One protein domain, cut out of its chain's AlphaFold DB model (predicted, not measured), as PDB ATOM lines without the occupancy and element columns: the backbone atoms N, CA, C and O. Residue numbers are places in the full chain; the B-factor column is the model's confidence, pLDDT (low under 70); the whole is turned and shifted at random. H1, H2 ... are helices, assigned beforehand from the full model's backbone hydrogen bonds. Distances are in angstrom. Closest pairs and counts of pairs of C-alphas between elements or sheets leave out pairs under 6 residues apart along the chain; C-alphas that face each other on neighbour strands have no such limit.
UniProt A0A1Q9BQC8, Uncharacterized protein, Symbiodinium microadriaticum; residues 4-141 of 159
ATOM      1  N   SER A   4      40.867  78.485  21.389       74.88
ATOM      2  CA  SER A   4      41.367  77.835  20.171       74.88
ATOM      3  C   SER A   4      40.732  76.461  19.929       74.88
ATOM      4  O   SER A   4      40.327  76.161  18.812       74.88
ATOM      5  N   GLU A   5      40.553  75.651  20.977       79.88
ATOM      6  CA  GLU A   5      39.882  74.344  20.876       79.88
ATOM      7  C   GLU A   5      38.418  74.489  20.453       79.88
ATOM      8  O   GLU A   5      37.896  73.661  19.710       79.88
ATOM      9  N   TYR A   6      37.735  75.547  20.900       76.56
ATOM     10  CA  TYR A   6      36.365  75.813  20.469       76.56
ATOM     11  C   TYR A   6      36.278  76.112  18.974       76.56
ATOM     12  O   TYR A   6      35.419  75.554  18.287       76.56
ATOM     13  N   TRP A   7      37.145  76.999  18.491       78.31
ATOM     14  CA  TRP A   7      37.165  77.388  17.086       78.31
ATOM     15  C   TRP A   7      37.551  76.228  16.175       78.31
ATOM     16  O   TRP A   7      37.023  76.125  15.076       78.31
ATOM     17  N   LEU A   8      38.408  75.320  16.641       81.38
ATOM     18  CA  LEU A   8      38.835  74.186  15.829       81.38
ATOM     19  C   LEU A   8      37.828  73.029  15.853       81.38
ATOM     20  O   LEU A   8      37.554  72.432  14.818       81.38
ATOM     21  N   LEU A   9      37.255  72.717  17.022       83.94
ATOM     22  CA  LEU A   9      36.446  71.507  17.199       83.94
ATOM     23  C   LEU A   9      34.942  71.747  17.175       83.94
ATOM     24  O   LEU A   9      34.220  70.851  16.771       83.94
ATOM     25  N   ARG A  10      34.434  72.900  17.625       82.38
ATOM     26  CA  ARG A  10      32.981  73.131  17.768       82.38
ATOM     27  C   ARG A  10      32.420  74.101  16.736       82.38
ATOM     28  O   ARG A  10      31.281  73.920  16.312       82.38
ATOM     29  N   ALA A  11      33.201  75.089  16.309       84.44
ATOM     30  CA  ALA A  11      32.782  76.032  15.276       84.44
ATOM     31  C   ALA A  11      32.301  75.376  13.966       84.44
ATOM     32  O   ALA A  11      31.225  75.767  13.513       84.44
ATOM     33  N   PRO A  12      32.984  74.368  13.377       87.88
ATOM     34  CA  PRO A  12      32.523  73.769  12.122       87.88
ATOM     35  C   PRO A  12      31.175  73.047  12.267       87.88
ATOM     36  O   PRO A  12      30.287  73.239  11.439       87.88
ATOM     37  N   PHE A  13      30.963  72.293  13.353       88.94
ATOM     38  CA  PHE A  13      29.670  71.641  13.605       88.94
ATOM     39  C   PHE A  13      28.558  72.653  13.887       88.94
ATOM     40  O   PHE A  13      27.426  72.467  13.448       88.94
ATOM     41  N   SER A  14      28.874  73.738  14.596       87.62
ATOM     42  CA  SER A  14      27.927  74.821  14.869       87.62
ATOM     43  C   SER A  14      27.512  75.542  13.582       87.62
ATOM     44  O   SER A  14      26.328  75.807  13.381       87.62
ATOM     45  N   LEU A  15      28.464  75.777  12.676       90.38
ATOM     46  CA  LEU A  15      28.206  76.343  11.357       90.38
ATOM     47  C   LEU A  15      27.329  75.412  10.515       90.38
ATOM     48  O   LEU A  15      26.325  75.863   9.970       90.38
ATOM     49  N   HIS A  16      27.661  74.119  10.448       91.69
ATOM     50  CA  HIS A  16      26.838  73.125   9.751       91.69
ATOM     51  C   HIS A  16      25.422  73.038  10.320       91.69
ATOM     52  O   HIS A  16      24.467  72.999   9.552       91.69
ATOM     53  N   CYS A  17      25.266  73.071  11.645       89.25
ATOM     54  CA  CYS A  17      23.952  73.098  12.279       89.25
ATOM     55  C   CYS A  17      23.135  74.316  11.821       89.25
ATOM     56  O   CYS A  17      22.000  74.152  11.379       89.25
ATOM     57  N   GLY A  18      23.725  75.517  11.837       88.31
ATOM     58  CA  GLY A  18      23.067  76.724  11.326       88.31
ATOM     59  C   GLY A  18      22.673  76.608   9.848       88.31
ATOM     60  O   GLY A  18      21.571  77.001   9.467       88.31
ATOM     61  N   TRP A  19      23.536  76.007   9.027       91.38
ATOM     62  CA  TRP A  19      23.276  75.794   7.603       91.38
ATOM     63  C   TRP A  19      22.114  74.823   7.365       91.38
ATOM     64  O   TRP A  19      21.233  75.099   6.556       91.38
ATOM     65  N   ILE A  20      22.067  73.716   8.113       92.94
ATOM     66  CA  ILE A  20      20.974  72.736   8.047       92.94
ATOM     67  C   ILE A  20      19.646  73.387   8.432       92.94
ATOM     68  O   ILE A  20      18.637  73.141   7.775       92.94
ATOM     69  N   VAL A  21      19.631  74.244   9.454       91.75
ATOM     70  CA  VAL A  21      18.421  74.971   9.871       91.75
ATOM     71  C   VAL A  21      17.910  75.878   8.752       91.75
ATOM     72  O   VAL A  21      16.719  75.843   8.429       91.75
ATOM     73  N   ALA A  22      18.798  76.649   8.120       91.56
ATOM     74  CA  ALA A  22      18.439  77.515   6.999       91.56
ATOM     75  C   ALA A  22      17.934  76.707   5.789       91.56
ATOM     76  O   ALA A  22      16.862  76.996   5.257       91.56
ATOM     77  N   ALA A  23      18.657  75.650   5.406       92.25
ATOM     78  CA  ALA A  23      18.288  74.782   4.292       92.25
ATOM     79  C   ALA A  23      16.948  74.074   4.531       92.25
ATOM     80  O   ALA A  23      16.119  74.017   3.630       92.25
ATOM     81  N   THR A  24      16.700  73.590   5.751       93.88
ATOM     82  CA  THR A  24      15.430  72.938   6.115       93.88
ATOM     83  C   THR A  24      14.268  73.920   6.016       93.88
ATOM     84  O   THR A  24      13.238  73.594   5.434       93.88
ATOM     85  N   SER A  25      14.450  75.139   6.527       92.69
ATOM     86  CA  SER A  25      13.433  76.197   6.475       92.69
ATOM     87  C   SER A  25      13.059  76.548   5.030       92.69
ATOM     88  O   SER A  25      11.882  76.610   4.678       92.69
ATOM     89  N   LEU A  26      14.058  76.705   4.156       90.50
ATOM     90  CA  LEU A  26      13.821  76.944   2.731       90.50
ATOM     91  C   LEU A  26      13.168  75.741   2.045       90.50
ATOM     92  O   LEU A  26      12.228  75.916   1.274       90.50
ATOM     93  N   ASN A  27      13.617  74.524   2.352       94.69
ATOM     94  CA  ASN A  27      13.095  73.313   1.728       94.69
ATOM     95  C   ASN A  27      11.605  73.101   2.037       94.69
ATOM     96  O   ASN A  27      10.853  72.706   1.154       94.69
ATOM     97  N   ILE A  28      11.138  73.449   3.242       93.81
ATOM     98  CA  ILE A  28       9.701  73.433   3.573       93.81
ATOM     99  C   ILE A  28       8.907  74.313   2.596       93.81
ATOM    100  O   ILE A  28       7.876  73.886   2.075       93.81
ATOM    101  N   CYS A  29       9.400  75.522   2.311       91.88
ATOM    102  CA  CYS A  29       8.754  76.437   1.372       91.88
ATOM    103  C   CYS A  29       8.810  75.904  -0.071       91.88
ATOM    104  O   CYS A  29       7.814  75.977  -0.782       91.88
ATOM    105  N   VAL A  30       9.941  75.322  -0.487       92.44
ATOM    106  CA  VAL A  30      10.119  74.729  -1.827       92.44
ATOM    107  C   VAL A  30       9.182  73.543  -2.050       92.44
ATOM    108  O   VAL A  30       8.562  73.440  -3.105       92.44
ATOM    109  N   VAL A  31       9.035  72.658  -1.062       95.19
ATOM    110  CA  VAL A  31       8.103  71.525  -1.142       95.19
ATOM    111  C   VAL A  31       6.670  72.028  -1.291       95.19
ATOM    112  O   VAL A  31       5.916  71.519  -2.118       95.19
ATOM    113  N   ALA A  32       6.286  73.047  -0.525       93.25
ATOM    114  CA  ALA A  32       4.949  73.612  -0.613       93.25
ATOM    115  C   ALA A  32       4.694  74.292  -1.978       93.25
ATOM    116  O   ALA A  32       3.599  74.167  -2.533       93.25
ATOM    117  N   ASP A  33       5.712  74.944  -2.548       92.56
ATOM    118  CA  ASP A  33       5.663  75.529  -3.892       92.56
ATOM    119  C   ASP A  33       5.521  74.459  -4.986       92.56
ATOM    120  O   ASP A  33       4.711  74.600  -5.904       92.56
ATOM    121  N   TYR A  34       6.236  73.337  -4.847       93.62
ATOM    122  CA  TYR A  34       6.157  72.202  -5.767       93.62
ATOM    123  C   TYR A  34       4.730  71.648  -5.880       93.62
ATOM    124  O   TYR A  34       4.244  71.410  -6.989       93.62
ATOM    125  N   TYR A  35       4.030  71.524  -4.747       94.56
ATOM    126  CA  TYR A  35       2.625  71.106  -4.690       94.56
ATOM    127  C   TYR A  35       1.622  72.205  -5.076       94.56
ATOM    128  O   TYR A  35       0.417  71.998  -4.938       94.56
ATOM    129  N   LYS A  36       2.090  73.355  -5.581       91.88
ATOM    130  CA  LYS A  36       1.260  74.505  -5.971       91.88
ATOM    131  C   LYS A  36       0.351  74.977  -4.838       91.88
ATOM    132  O   LYS A  36      -0.840  75.221  -5.035       91.88
ATOM    133  N   GLY A  37       0.912  75.078  -3.632       90.88
ATOM    134  CA  GLY A  37       0.175  75.583  -2.482       90.88
ATOM    135  C   GLY A  37      -0.390  76.988  -2.753       90.88
ATOM    136  O   GLY A  37       0.267  77.793  -3.424       90.88
ATOM    137  N   PRO A  38      -1.598  77.298  -2.248       93.06
ATOM    138  CA  PRO A  38      -2.210  78.608  -2.436       93.06
ATOM    139  C   PRO A  38      -1.374  79.703  -1.751       93.06
ATOM    140  O   PRO A  38      -0.618  79.413  -0.815       93.06
ATOM    141  N   PRO A  39      -1.520  80.975  -2.162       90.69
ATOM    142  CA  PRO A  39      -0.690  82.071  -1.660       90.69
ATOM    143  C   PRO A  39      -0.777  82.215  -0.133       90.69
ATOM    144  O   PRO A  39       0.235  82.388   0.538       90.69
ATOM    145  N   GLU A  40      -1.957  82.038   0.456       93.12
ATOM    146  CA  GLU A  40      -2.142  82.092   1.913       93.12
ATOM    147  C   GLU A  40      -1.235  81.098   2.657       93.12
ATOM    148  O   GLU A  40      -0.592  81.450   3.648       93.12
ATOM    149  N   VAL A  41      -1.113  79.874   2.130       93.25
ATOM    150  CA  VAL A  41      -0.269  78.817   2.701       93.25
ATOM    151  C   VAL A  41       1.212  79.134   2.504       93.25
ATOM    152  O   VAL A  41       1.993  78.963   3.439       93.25
ATOM    153  N   MET A  42       1.609  79.642   1.332       92.31
ATOM    154  CA  MET A  42       3.000  80.046   1.073       92.31
ATOM    155  C   MET A  42       3.460  81.139   2.039       92.31
ATOM    156  O   MET A  42       4.547  81.052   2.613       92.31
ATOM    157  N   LEU A  43       2.623  82.159   2.251       93.12
ATOM    158  CA  LEU A  43       2.944  83.266   3.146       93.12
ATOM    159  C   LEU A  43       3.012  82.800   4.605       93.12
ATOM    160  O   LEU A  43       3.955  83.149   5.316       93.12
ATOM    161  N   ALA A  44       2.050  81.982   5.040       94.50
ATOM    162  CA  ALA A  44       2.041  81.419   6.388       94.50
ATOM    163  C   ALA A  44       3.288  80.562   6.657       94.50
ATOM    164  O   ALA A  44       3.920  80.712   7.704       94.50
ATOM    165  N   LEU A  45       3.692  79.716   5.704       94.44
ATOM    166  CA  LEU A  45       4.901  78.896   5.819       94.44
ATOM    167  C   LEU A  45       6.178  79.737   5.841       94.44
ATOM    168  O   LEU A  45       7.067  79.448   6.641       94.44
ATOM    169  N   ALA A  46       6.260  80.801   5.038       92.50
ATOM    170  CA  ALA A  46       7.397  81.717   5.074       92.50
ATOM    171  C   ALA A  46       7.546  82.371   6.462       92.50
ATOM    172  O   ALA A  46       8.633  82.361   7.043       92.50
ATOM    173  N   MET A  47       6.445  82.871   7.038       94.44
ATOM    174  CA  MET A  47       6.444  83.438   8.393       94.44
ATOM    175  C   MET A  47       6.780  82.389   9.460       94.44
ATOM    176  O   MET A  47       7.540  82.671  10.387       94.44
ATOM    177  N   PHE A  48       6.264  81.166   9.320       94.94
ATOM    178  CA  PHE A  48       6.583  80.056  10.217       94.94
ATOM    179  C   PHE A  48       8.075  79.706  10.182       94.94
ATOM    180  O   PHE A  48       8.690  79.517  11.229       94.94
ATOM    181  N   CYS A  49       8.687  79.687   8.997       93.94
ATOM    182  CA  CYS A  49      10.120  79.452   8.830       93.94
ATOM    183  C   CYS A  49      10.958  80.555   9.490       93.94
ATOM    184  O   CYS A  49      11.917  80.263  10.206       93.94
ATOM    185  N   PHE A  50      10.568  81.820   9.324       94.00
ATOM    186  CA  PHE A  50      11.201  82.953  10.004       94.00
ATOM    187  C   PHE A  50      11.108  82.844  11.527       94.00
ATOM    188  O   PHE A  50      12.112  83.020  12.223       94.00
ATOM    189  N   ALA A  51       9.929  82.495  12.047       93.81
ATOM    190  CA  ALA A  51       9.736  82.249  13.470       93.81
ATOM    191  C   ALA A  51      10.594  81.071  13.959       93.81
ATOM    192  O   ALA A  51      11.236  81.176  15.001       93.81
ATOM    193  N   GLY A  52      10.674  79.982  13.192       92.94
ATOM    194  CA  GLY A  52      11.511  78.822  13.498       92.94
ATOM    195  C   GLY A  52      12.993  79.181  13.619       92.94
ATOM    196  O   GLY A  52      13.631  78.825  14.610       92.94
ATOM    197  N   ILE A  53      13.528  79.957  12.669       92.12
ATOM    198  CA  ILE A  53      14.908  80.463  12.728       92.12
ATOM    199  C   ILE A  53      15.107  81.321  13.983       92.12
ATOM    200  O   ILE A  53      16.060  81.098  14.731       92.12
ATOM    201  N   ALA A  54      14.195  82.257  14.259       91.75
ATOM    202  CA  ALA A  54      14.278  83.126  15.434       91.75
ATOM    203  C   ALA A  54      14.259  82.330  16.750       91.75
ATOM    204  O   ALA A  54      15.057  82.601  17.652       91.75
ATOM    205  N   VAL A  55      13.397  81.314  16.856       93.12
ATOM    206  CA  VAL A  55      13.312  80.423  18.022       93.12
ATOM    207  C   VAL A  55      14.616  79.659  18.205       93.12
ATOM    208  O   VAL A  55      15.170  79.668  19.301       93.12
ATOM    209  N   ILE A  56      15.149  79.051  17.145       90.62
ATOM    210  CA  ILE A  56      16.405  78.295  17.204       90.62
ATOM    211  C   ILE A  56      17.550  79.205  17.658       90.62
ATOM    212  O   ILE A  56      18.257  78.877  18.613       90.62
ATOM    213  N   VAL A  57      17.693  80.385  17.048       89.38
ATOM    214  CA  VAL A  57      18.706  81.376  17.440       89.38
ATOM    215  C   VAL A  57      18.551  81.767  18.911       89.38
ATOM    216  O   VAL A  57      19.537  81.796  19.648       89.38
ATOM    217  N   THR A  58      17.324  82.002  19.372       88.25
ATOM    218  CA  THR A  58      17.035  82.373  20.765       88.25
ATOM    219  C   THR A  58      17.381  81.242  21.736       88.25
ATOM    220  O   THR A  58      18.041  81.480  22.747       88.25
ATOM    221  N   VAL A  59      17.017  79.996  21.422       89.38
ATOM    222  CA  VAL A  59      17.313  78.812  22.246       89.38
ATOM    223  C   VAL A  59      18.824  78.607  22.381       89.38
ATOM    224  O   VAL A  59      19.332  78.481  23.498       89.38
ATOM    225  N   PHE A  60      19.572  78.654  21.277       85.38
ATOM    226  CA  PHE A  60      21.032  78.497  21.311       85.38
ATOM    227  C   PHE A  60      21.762  79.694  21.938       85.38
ATOM    228  O   PHE A  60      22.870  79.533  22.457       85.38
ATOM    229  N   THR A  61      21.132  80.870  21.953       86.19
ATOM    230  CA  THR A  61      21.671  82.078  22.591       86.19
ATOM    231  C   THR A  61      21.419  82.108  24.093       86.19
ATOM    232  O   THR A  61      22.335  82.448  24.842       86.19
ATOM    233  N   PHE A  62      20.208  81.769  24.550       84.12
ATOM    234  CA  PHE A  62      19.770  81.960  25.937       84.12
ATOM    235  C   PHE A  62      19.709  80.666  26.749       84.12
ATOM    236  O   PHE A  62      20.262  80.633  27.851       84.12
ATOM    237  N   ALA A  63      19.103  79.609  26.205       83.12
ATOM    238  CA  ALA A  63      18.836  78.364  26.930       83.12
ATOM    239  C   ALA A  63      20.055  77.428  27.007       83.12
ATOM    240  O   ALA A  63      20.176  76.649  27.951       83.12
ATOM    241  N   SER A  64      20.986  77.507  26.050       74.62
ATOM    242  CA  SER A  64      22.194  76.677  26.073       74.62
ATOM    243  C   SER A  64      23.165  77.103  27.194       74.62
ATOM    244  O   SER A  64      23.535  78.281  27.262       74.62
ATOM    245  N   PRO A  65      23.687  76.164  28.017       68.88
ATOM    246  CA  PRO A  65      24.726  76.439  29.020       68.88
ATOM    247  C   PRO A  65      26.027  76.991  28.423       68.88
ATOM    248  O   PRO A  65      26.834  77.610  29.116       68.88
ATOM    249  N   LYS A  66      26.254  76.744  27.130       73.44
ATOM    250  CA  LYS A  66      27.368  77.287  26.350       73.44
ATOM    251  C   LYS A  66      26.774  77.982  25.133       73.44
ATOM    252  O   LYS A  66      26.414  77.307  24.169       73.44
ATOM    253  N   ALA A  67      26.644  79.303  25.214       77.06
ATOM    254  CA  ALA A  67      26.105  80.109  24.127       77.06
ATOM    255  C   ALA A  67      26.995  79.993  22.874       77.06
ATOM    256  O   ALA A  67      28.223  80.141  22.958       77.06
ATOM    257  N   ASP A  68      26.371  79.716  21.727       81.38
ATOM    258  CA  ASP A  68      27.042  79.556  20.436       81.38
ATOM    259  C   ASP A  68      26.670  80.716  19.494       81.38
ATOM    260  O   ASP A  68      25.598  80.695  18.888       81.38
ATOM    261  N   PRO A  69      27.546  81.729  19.333       85.31
ATOM    262  CA  PRO A  69      27.253  82.889  18.487       85.31
ATOM    263  C   PRO A  69      27.242  82.552  16.988       85.31
ATOM    264  O   PRO A  69      26.649  83.279  16.199       85.31
ATOM    265  N   ILE A  70      27.872  81.444  16.587       88.56
ATOM    266  CA  ILE A  70      28.005  81.045  15.179       88.56
ATOM    267  C   ILE A  70      26.642  80.723  14.562       88.56
ATOM    268  O   ILE A  70      26.379  81.141  13.440       88.56
ATOM    269  N   ILE A  71      25.748  80.055  15.296       87.94
ATOM    270  CA  ILE A  71      24.400  79.725  14.797       87.94
ATOM    271  C   ILE A  71      23.618  81.008  14.494       87.94
ATOM    272  O   ILE A  71      22.980  81.109  13.449       87.94
ATOM    273  N   ALA A  72      23.720  82.008  15.372       88.50
ATOM    274  CA  ALA A  72      23.095  83.312  15.175       88.50
ATOM    275  C   ALA A  72      23.686  84.057  13.963       88.50
ATOM    276  O   ALA A  72      22.939  84.621  13.166       88.50
ATOM    277  N   LEU A  73      25.008  84.006  13.765       89.69
ATOM    278  CA  LEU A  73      25.661  84.603  12.593       89.69
ATOM    279  C   LEU A  73      25.255  83.920  11.281       89.69
ATOM    280  O   LEU A  73      24.986  84.608  10.299       89.69
ATOM    281  N   VAL A  74      25.156  82.589  11.264       92.12
ATOM    282  CA  VAL A  74      24.673  81.848  10.088       92.12
ATOM    283  C   VAL A  74      23.206  82.180   9.805       92.12
ATOM    284  O   VAL A  74      22.852  82.405   8.651       92.12
ATOM    285  N   GLY A  75      22.370  82.293  10.843       88.06
ATOM    286  CA  GLY A  75      20.984  82.750  10.708       88.06
ATOM    287  C   GLY A  75      20.884  84.159  10.116       88.06
ATOM    288  O   GLY A  75      20.121  84.377   9.179       88.06
ATOM    289  N   CYS A  76      21.708  85.098  10.595       91.88
ATOM    290  CA  CYS A  76      21.800  86.446  10.031       91.88
ATOM    291  C   CYS A  76      22.183  86.413   8.549       91.88
ATOM    292  O   CYS A  76      21.533  87.059   7.731       91.88
ATOM    293  N   TRP A  77      23.228  85.663   8.198       93.81
ATOM    294  CA  TRP A  77      23.694  85.549   6.818       93.81
ATOM    295  C   TRP A  77      22.618  84.963   5.898       93.81
ATOM    296  O   TRP A  77      22.355  85.515   4.832       93.81
ATOM    297  N   ALA A  78      21.932  83.904   6.336       91.62
ATOM    298  CA  ALA A  78      20.848  83.294   5.574       91.62
ATOM    299  C   ALA A  78      19.681  84.272   5.347       91.62
ATOM    300  O   ALA A  78      19.177  84.382   4.231       91.62
ATOM    301  N   LEU A  79      19.279  85.019   6.381       90.12
ATOM    302  CA  LEU A  79      18.213  86.020   6.277       90.12
ATOM    303  C   LEU A  79      18.597  87.177   5.346       90.12
ATOM    304  O   LEU A  79      17.756  87.639   4.580       90.12
ATOM    305  N   LEU A  80      19.859  87.615   5.357       92.44
ATOM    306  CA  LEU A  80      20.348  88.628   4.417       92.44
ATOM    307  C   LEU A  80      20.339  88.129   2.968       92.44
ATOM    308  O   LEU A  80      19.965  88.889   2.080       92.44
ATOM    309  N   GLY A  81      20.670  86.855   2.732       89.06
ATOM    310  CA  GLY A  81      20.522  86.234   1.413       89.06
ATOM    311  C   GLY A  81      19.069  86.244   0.924       89.06
ATOM    312  O   GLY A  81      18.794  86.555  -0.230       89.06
ATOM    313  N   MET A  82      18.105  85.997   1.815       89.38
ATOM    314  CA  MET A  82      16.687  86.136   1.463       89.38
ATOM    315  C   MET A  82      16.337  87.593   1.136       89.38
ATOM    316  O   MET A  82      15.654  87.851   0.151       89.38
ATOM    317  N   VAL A  83      16.835  88.564   1.907       91.38
ATOM    318  CA  VAL A  83      16.622  89.995   1.627       91.38
ATOM    319  C   VAL A  83      17.164  90.392   0.250       91.38
ATOM    320  O   VAL A  83      16.486  91.147  -0.449       91.38
ATOM    321  N   SER A  84      18.337  89.893  -0.162       90.75
ATOM    322  CA  SER A  84      18.881  90.192  -1.494       90.75
ATOM    323  C   SER A  84      18.003  89.628  -2.608       90.75
ATOM    324  O   SER A  84      17.668  90.361  -3.535       90.75
ATOM    325  N   GLU A  85      17.530  88.388  -2.476       87.69
ATOM    326  CA  GLU A  85      16.626  87.778  -3.464       87.69
ATOM    327  C   GLU A  85      15.258  88.479  -3.520       87.69
ATOM    328  O   GLU A  85      14.664  88.620  -4.586       87.69
ATOM    329  N   LEU A  86      14.755  88.977  -2.384       85.75
ATOM    330  CA  LEU A  86      13.516  89.763  -2.337       85.75
ATOM    331  C   LEU A  86      13.692  91.209  -2.831       85.75
ATOM    332  O   LEU A  86      12.697  91.909  -3.018       85.75
ATOM    333  N   THR A  87      14.925  91.687  -3.002       84.00
ATOM    334  CA  THR A  87      15.195  93.031  -3.533       84.00
ATOM    335  C   THR A  87      15.109  93.033  -5.056       84.00
ATOM    336  O   THR A  87      14.397  93.872  -5.603       84.00
ATOM    337  N   ASP A  88      15.697  92.035  -5.716       78.38
ATOM    338  CA  ASP A  88      15.554  91.800  -7.161       78.38
ATOM    339  C   ASP A  88      14.290  90.982  -7.477       78.38
ATOM    340  O   ASP A  88      14.307  89.954  -8.161       78.38
ATOM    341  N   ALA A  89      13.144  91.459  -6.981       67.12
ATOM    342  CA  ALA A  89      11.857  90.780  -7.124       67.12
ATOM    343  C   ALA A  89      11.349  90.697  -8.577       67.12
ATOM    344  O   ALA A  89      10.325  90.064  -8.820       67.12
ATOM    345  N   GLU A  90      12.040  91.291  -9.557       68.19
ATOM    346  CA  GLU A  90      11.706  91.165 -10.982       68.19
ATOM    347  C   GLU A  90      11.665  89.700 -11.426       68.19
ATOM    348  O   GLU A  90      10.715  89.287 -12.088       68.19
ATOM    349  N   LYS A  91      12.599  88.871 -10.940       66.81
ATOM    350  CA  LYS A  91      12.592  87.418 -11.188       66.81
ATOM    351  C   LYS A  91      11.381  86.712 -10.573       66.81
ATOM    352  O   LYS A  91      10.965  85.664 -11.053       66.81
ATOM    353  N   LEU A  92      10.808  87.267  -9.502       66.31
ATOM    354  CA  LEU A  92       9.614  86.726  -8.846       66.31
ATOM    355  C   LEU A  92       8.325  87.116  -9.586       66.31
ATOM    356  O   LEU A  92       7.300  86.469  -9.377       66.31
ATOM    357  N   ARG A  93       8.375  88.153 -10.433       71.31
ATOM    358  CA  ARG A  93       7.240  88.697 -11.199       71.31
ATOM    359  C   ARG A  93       7.158  88.167 -12.630       71.31
ATOM    360  O   ARG A  93       6.221  88.505 -13.346       71.31
ATOM    361  N   ASP A  94       8.103  87.330 -13.039       77.56
ATOM    362  CA  ASP A  94       8.081  86.694 -14.347       77.56
ATOM    363  C   ASP A  94       7.277  85.384 -14.312       77.56
ATOM    364  O   ASP A  94       7.688  84.380 -13.719       77.56
ATOM    365  N   ALA A  95       6.119  85.392 -14.974       78.00
ATOM    366  CA  ALA A  95       5.253  84.224 -15.106       78.00
ATOM    367  C   ALA A  95       5.850  83.119 -15.995       78.00
ATOM    368  O   ALA A  95       5.388  81.982 -15.934       78.00
ATOM    369  N   THR A  96       6.860  83.424 -16.815       78.94
ATOM    370  CA  THR A  96       7.492  82.452 -17.721       78.94
ATOM    371  C   THR A  96       8.572  81.613 -17.040       78.94
ATOM    372  O   THR A  96       8.819  80.481 -17.453       78.94
ATOM    373  N   VAL A  97       9.185  82.139 -15.975       80.25
ATOM    374  CA  VAL A  97      10.279  81.479 -15.244       80.25
ATOM    375  C   VAL A  97       9.773  80.736 -14.001       80.25
ATOM    376  O   VAL A  97      10.372  79.742 -13.589       80.25
ATOM    377  N   ARG A  98       8.673  81.187 -13.383       80.94
ATOM    378  CA  ARG A  98       8.172  80.601 -12.131       80.94
ATOM    379  C   ARG A  98       7.319  79.349 -12.331       80.94
ATOM    380  O   ARG A  98       6.362  79.348 -13.094       80.94
ATOM    381  N   TRP A  99       7.594  78.327 -11.517       84.62
ATOM    382  CA  TRP A  99       6.781  77.106 -11.437       84.62
ATOM    383  C   TRP A  99       5.366  77.365 -10.900       84.62
ATOM    384  O   TRP A  99       4.376  76.910 -11.475       84.62
ATOM    385  N   ASN A 100       5.273  78.114  -9.801       86.56
ATOM    386  CA  ASN A 100       4.029  78.480  -9.135       86.56
ATOM    387  C   ASN A 100       3.940  80.013  -9.064       86.56
ATOM    388  O   ASN A 100       4.375  80.669  -8.109       86.56
ATOM    389  N   TYR A 101       3.481  80.601 -10.166       88.12
ATOM    390  CA  TYR A 101       3.390  82.046 -10.304       88.12
ATOM    391  C   TYR A 101       2.163  82.601  -9.574       88.12
ATOM    392  O   TYR A 101       1.036  82.162  -9.797       88.12
ATOM    393  N   PHE A 102       2.394  83.632  -8.765       84.62
ATOM    394  CA  PHE A 102       1.353  84.476  -8.197       84.62
ATOM    395  C   PHE A 102       1.778  85.930  -8.340       84.62
ATOM    396  O   PHE A 102       2.933  86.267  -8.062       84.62
ATOM    397  N   ASP A 103       0.835  86.791  -8.717       86.94
ATOM    398  CA  ASP A 103       1.059  88.234  -8.730       86.94
ATOM    399  C   ASP A 103       0.962  88.778  -7.301       86.94
ATOM    400  O   ASP A 103      -0.081  89.240  -6.832       86.94
ATOM    401  N   TRP A 104       2.053  88.610  -6.556       85.62
ATOM    402  CA  TRP A 104       2.141  89.064  -5.178       85.62
ATOM    403  C   TRP A 104       2.095  90.592  -5.120       85.62
ATOM    404  O   TRP A 104       2.943  91.260  -5.724       85.62
ATOM    405  N   PRO A 105       1.185  91.171  -4.319       89.19
ATOM    406  CA  PRO A 105       1.173  92.607  -4.123       89.19
ATOM    407  C   PRO A 105       2.512  93.089  -3.557       89.19
ATOM    408  O   PRO A 105       3.071  92.488  -2.635       89.19
ATOM    409  N   GLN A 106       3.016  94.213  -4.070       85.88
ATOM    410  CA  GLN A 106       4.341  94.737  -3.703       85.88
ATOM    411  C   GLN A 106       4.498  95.003  -2.200       85.88
ATOM    412  O   GLN A 106       5.597  94.872  -1.654       85.88
ATOM    413  N   TYR A 107       3.402  95.329  -1.508       89.62
ATOM    414  CA  TYR A 107       3.412  95.510  -0.059       89.62
ATOM    415  C   TYR A 107       3.684  94.200   0.694       89.62
ATOM    416  O   TYR A 107       4.355  94.238   1.721       89.62
ATOM    417  N   VAL A 108       3.236  93.043   0.184       91.19
ATOM    418  CA  VAL A 108       3.508  91.733   0.800       91.19
ATOM    419  C   VAL A 108       4.991  91.414   0.676       91.19
ATOM    420  O   VAL A 108       5.640  91.158   1.685       91.19
ATOM    421  N   ILE A 109       5.556  91.516  -0.531       88.81
ATOM    422  CA  ILE A 109       6.992  91.280  -0.766       88.81
ATOM    423  C   ILE A 109       7.832  92.218   0.109       88.81
ATOM    424  O   ILE A 109       8.762  91.781   0.789       88.81
ATOM    425  N   SER A 110       7.461  93.500   0.159       90.25
ATOM    426  CA  SER A 110       8.141  94.493   0.993       90.25
ATOM    427  C   SER A 110       8.055  94.154   2.482       90.25
ATOM    428  O   SER A 110       9.063  94.257   3.178       90.25
ATOM    429  N   ALA A 111       6.896  93.709   2.977       92.25
ATOM    430  CA  ALA A 111       6.717  93.310   4.371       92.25
ATOM    431  C   ALA A 111       7.561  92.079   4.731       92.25
ATOM    432  O   ALA A 111       8.244  92.087   5.756       92.25
ATOM    433  N   VAL A 112       7.582  91.049   3.876       92.38
ATOM    434  CA  VAL A 112       8.420  89.853   4.076       92.38
ATOM    435  C   VAL A 112       9.901  90.235   4.086       92.38
ATOM    436  O   VAL A 112      10.636  89.808   4.976       92.38
ATOM    437  N   ARG A 113      10.332  91.106   3.165       92.19
ATOM    438  CA  ARG A 113      11.709  91.617   3.102       92.19
ATOM    439  C   ARG A 113      12.100  92.373   4.369       92.19
ATOM    440  O   ARG A 113      13.149  92.096   4.944       92.19
ATOM    441  N   ILE A 114      11.269  93.319   4.814       92.94
ATOM    442  CA  ILE A 114      11.515  94.089   6.044       92.94
ATOM    443  C   ILE A 114      11.577  93.147   7.248       92.94
ATOM    444  O   ILE A 114      12.467  93.281   8.082       92.94
ATOM    445  N   THR A 115      10.686  92.159   7.315       93.88
ATOM    446  CA  THR A 115      10.671  91.167   8.398       93.88
ATOM    447  C   THR A 115      11.967  90.355   8.427       93.88
ATOM    448  O   THR A 115      12.592  90.248   9.481       93.88
ATOM    449  N   ALA A 116      12.423  89.849   7.277       93.44
ATOM    450  CA  ALA A 116      13.696  89.137   7.168       93.44
ATOM    451  C   ALA A 116      14.883  90.023   7.581       93.44
ATOM    452  O   ALA A 116      15.764  89.580   8.319       93.44
ATOM    453  N   PHE A 117      14.875  91.297   7.178       93.56
ATOM    454  CA  PHE A 117      15.902  92.260   7.563       93.56
ATOM    455  C   PHE A 117      15.921  92.516   9.077       93.56
ATOM    456  O   PHE A 117      16.977  92.416   9.700       93.56
ATOM    457  N   LEU A 118      14.769  92.770   9.701       95.56
ATOM    458  CA  LEU A 118      14.674  92.977  11.150       95.56
ATOM    459  C   LEU A 118      15.124  91.737  11.930       95.56
ATOM    460  O   LEU A 118      15.870  91.856  12.902       95.56
ATOM    461  N   LEU A 119      14.738  90.542  11.480       93.19
ATOM    462  CA  LEU A 119      15.202  89.289  12.074       93.19
ATOM    463  C   LEU A 119      16.714  89.102  11.928       93.19
ATOM    464  O   LEU A 119      17.350  88.595  12.851       93.19
ATOM    465  N   SER A 120      17.311  89.549  10.819       92.94
ATOM    466  CA  SER A 120      18.765  89.509  10.640       92.94
ATOM    467  C   SER A 120      19.477  90.385  11.678       92.94
ATOM    468  O   SER A 120      20.431  89.937  12.314       92.94
ATOM    469  N   LEU A 121      18.945  91.581  11.959       93.50
ATOM    470  CA  LEU A 121      19.473  92.466  13.001       93.50
ATOM    471  C   LEU A 121      19.328  91.848  14.394       93.50
ATOM    472  O   LEU A 121      20.264  91.890  15.191       93.50
ATOM    473  N   LEU A 122      18.188  91.215  14.679       92.19
ATOM    474  CA  LEU A 122      17.986  90.489  15.934       92.19
ATOM    475  C   LEU A 122      18.971  89.324  16.084       92.19
ATOM    476  O   LEU A 122      19.465  89.089  17.187       92.19
ATOM    477  N   CYS A 123      19.322  88.638  14.995       90.62
ATOM    478  CA  CYS A 123      20.353  87.602  15.010       90.62
ATOM    479  C   CYS A 123      21.741  88.173  15.338       90.62
ATOM    480  O   CYS A 123      22.482  87.555  16.100       90.62
ATOM    481  N   ILE A 124      22.086  89.367  14.840       91.75
ATOM    482  CA  ILE A 124      23.329  90.059  15.223       91.75
ATOM    483  C   ILE A 124      23.314  90.383  16.719       91.75
ATOM    484  O   ILE A 124      24.269  90.063  17.426       91.75
ATOM    485  N   VAL A 125      22.219  90.953  17.227       92.12
ATOM    486  CA  VAL A 125      22.071  91.239  18.663       92.12
ATOM    487  C   VAL A 125      22.226  89.953  19.479       92.12
ATOM    488  O   VAL A 125      23.027  89.910  20.411       92.12
ATOM    489  N   ALA A 126      21.563  88.866  19.088       89.19
ATOM    490  CA  ALA A 126      21.699  87.567  19.739       89.19
ATOM    491  C   ALA A 126      23.150  87.044  19.714       89.19
ATOM    492  O   ALA A 126      23.653  86.579  20.738       89.19
ATOM    493  N   ALA A 127      23.866  87.194  18.595       89.19
ATOM    494  CA  ALA A 127      25.277  86.819  18.479       89.19
ATOM    495  C   ALA A 127      26.181  87.639  19.417       89.19
ATOM    496  O   ALA A 127      27.078  87.083  20.062       89.19
ATOM    497  N   THR A 128      25.934  88.949  19.540       88.19
ATOM    498  CA  THR A 128      26.682  89.810  20.473       88.19
ATOM    499  C   THR A 128      26.436  89.404  21.925       88.19
ATOM    500  O   THR A 128      27.393  89.232  22.679       88.19
ATOM    501  N   VAL A 129      25.181  89.133  22.301       88.94
ATOM    502  CA  VAL A 129      24.810  88.658  23.643       88.94
ATOM    503  C   VAL A 129      25.437  87.296  23.938       88.94
ATOM    504  O   VAL A 129      26.028  87.111  25.003       88.94
ATOM    505  N   ALA A 130      25.376  86.347  23.001       86.62
ATOM    506  CA  ALA A 130      26.003  85.033  23.142       86.62
ATOM    507  C   ALA A 130      27.517  85.147  23.377       86.62
ATOM    508  O   ALA A 130      28.069  84.485  24.261       86.62
ATOM    509  N   THR A 131      28.182  86.027  22.625       85.69
ATOM    510  CA  THR A 131      29.621  86.285  22.761       85.69
ATOM    511  C   THR A 131      29.944  86.930  24.109       85.69
ATOM    512  O   THR A 131      30.835  86.451  24.811       85.69
ATOM    513  N   ALA A 132      29.187  87.947  24.524       85.69
ATOM    514  CA  ALA A 132      29.365  88.615  25.813       85.69
ATOM    515  C   ALA A 132      29.196  87.640  26.987       85.69
ATOM    516  O   ALA A 132      30.069  87.551  27.851       85.69
ATOM    517  N   ARG A 133      28.130  86.824  26.977       83.31
ATOM    518  CA  ARG A 133      27.911  85.774  27.986       83.31
ATOM    519  C   ARG A 133      29.113  84.841  28.062       83.31
ATOM    520  O   ARG A 133      29.601  84.552  29.150       83.31
ATOM    521  N   ARG A 134      29.625  84.403  26.914       78.00
ATOM    522  CA  ARG A 134      30.771  83.497  26.844       78.00
ATOM    523  C   ARG A 134      32.044  84.100  27.446       78.00
ATOM    524  O   ARG A 134      32.736  83.406  28.187       78.00
ATOM    525  N   VAL A 135      32.339  85.367  27.155       78.00
ATOM    526  CA  VAL A 135      33.513  86.072  27.701       78.00
ATOM    527  C   VAL A 135      33.383  86.250  29.216       78.00
ATOM    528  O   VAL A 135      34.296  85.872  29.949       78.00
ATOM    529  N   CYS A 136      32.230  86.720  29.704       77.44
ATOM    530  CA  CYS A 136      31.987  86.887  31.139       77.44
ATOM    531  C   CYS A 136      32.068  85.558  31.914       77.44
ATOM    532  O   CYS A 136      32.613  85.520  33.018       77.44
ATOM    533  N   PHE A 137      31.574  84.451  31.344       65.69
ATOM    534  CA  PHE A 137      31.689  83.124  31.964       65.69
ATOM    535  C   PHE A 137      33.131  82.601  32.006       65.69
ATOM    536  O   PHE A 137      33.490  81.920  32.967       65.69
ATOM    537  N   SER A 138      33.970  82.918  31.014       62.28
ATOM    538  CA  SER A 138      35.399  82.578  31.061       62.28
ATOM    539  C   SER A 138      36.137  83.346  32.159       62.28
ATOM    540  O   SER A 138      36.982  82.766  32.835       62.28
ATOM    541  N   GLN A 139      35.791  84.618  32.383       61.31
ATOM    542  CA  GLN A 139      36.457  85.472  33.372       61.31
ATOM    543  C   GLN A 139      36.229  85.011  34.822       61.31
ATOM    544  O   GLN A 139      37.147  85.055  35.632       61.31
ATOM    545  N   LYS A 140      35.037  84.487  35.142       60.00
ATOM    546  CA  LYS A 140      34.720  83.941  36.477       60.00
ATOM    547  C   LYS A 140      35.506  82.676  36.853       60.00
ATOM    548  O   LYS A 140      35.404  82.240  37.993       60.00
ATOM    549  N   ARG A 141      36.234  82.051  35.918       56.31
ATOM    550  CA  ARG A 141      36.879  80.747  36.132       56.31
ATOM    551  C   ARG A 141      38.371  80.815  36.468       56.31
ATOM    552  O   ARG A 141      38.933  79.756  36.708       56.31
TER     553      ARG A 141
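Overview. This is residues 4 to 141 of the 159 residues of an uncharacterized protein of Symbiodinium microadriaticum (UniProt A0A1Q9BQC8). Four long helices, H2, H3, H4 and H6, stand side by side in an up-and-down bundle, each running against the one before it, with H2 and H6 on opposite sides and H3 and H4 between them. The short H1 sticks out at one end; at the other end lie H5 and the unnamed residues 93 to 105. The 138 printed residues hold six named helices, H1 to H6 in chain order, and no named strand: all helix. The rod spans 60 by 25 by 22 A and is only just loose, close to compact, with a radius of gyration of the C-alphas of 17.3 A.

Along the chain. Find C-alpha 4 at (41.367, 77.835, 20.171), where H1, residues 4 to 9, begins. Next come H2, residues 11 to 34, 34.2 A long; H3, 39 to 63, 34.8 A; H4, 69 to 87, 27.1 A; and H5, 89 to 92. H6, 106 to 139, runs 49.9 A to C-alpha 139 at (36.457, 85.472, 33.372).

Arrangement. Look first at the hairpin of H2 and H3: they touch, closest at C-alphas 25 and 49, 5.2 A, at a shallow tilt of 15 degrees. H3 and H4, also a hairpin, touch at C-alphas 57 and 72, 5.3 A. H4 and H6 touch, closest at C-alphas 76 and 120, 4.4 A, opposite ways at 16 degrees. H2 and H6 are apart. Every O i to N i+4 pair is within hydrogen-bond range in H1, H3, H4 and H6; H2 has 19 of 20, and H5 is too short for one.

Size, cuts and confidence. The C-alphas of Thr 96 and Arg 141, the two farthest apart, are 61.4 A apart. The printed part has no cut; the link H5 to H6 is long. The model's pLDDT is under 70 at residues 65, 89 to 92 and 137 to 141.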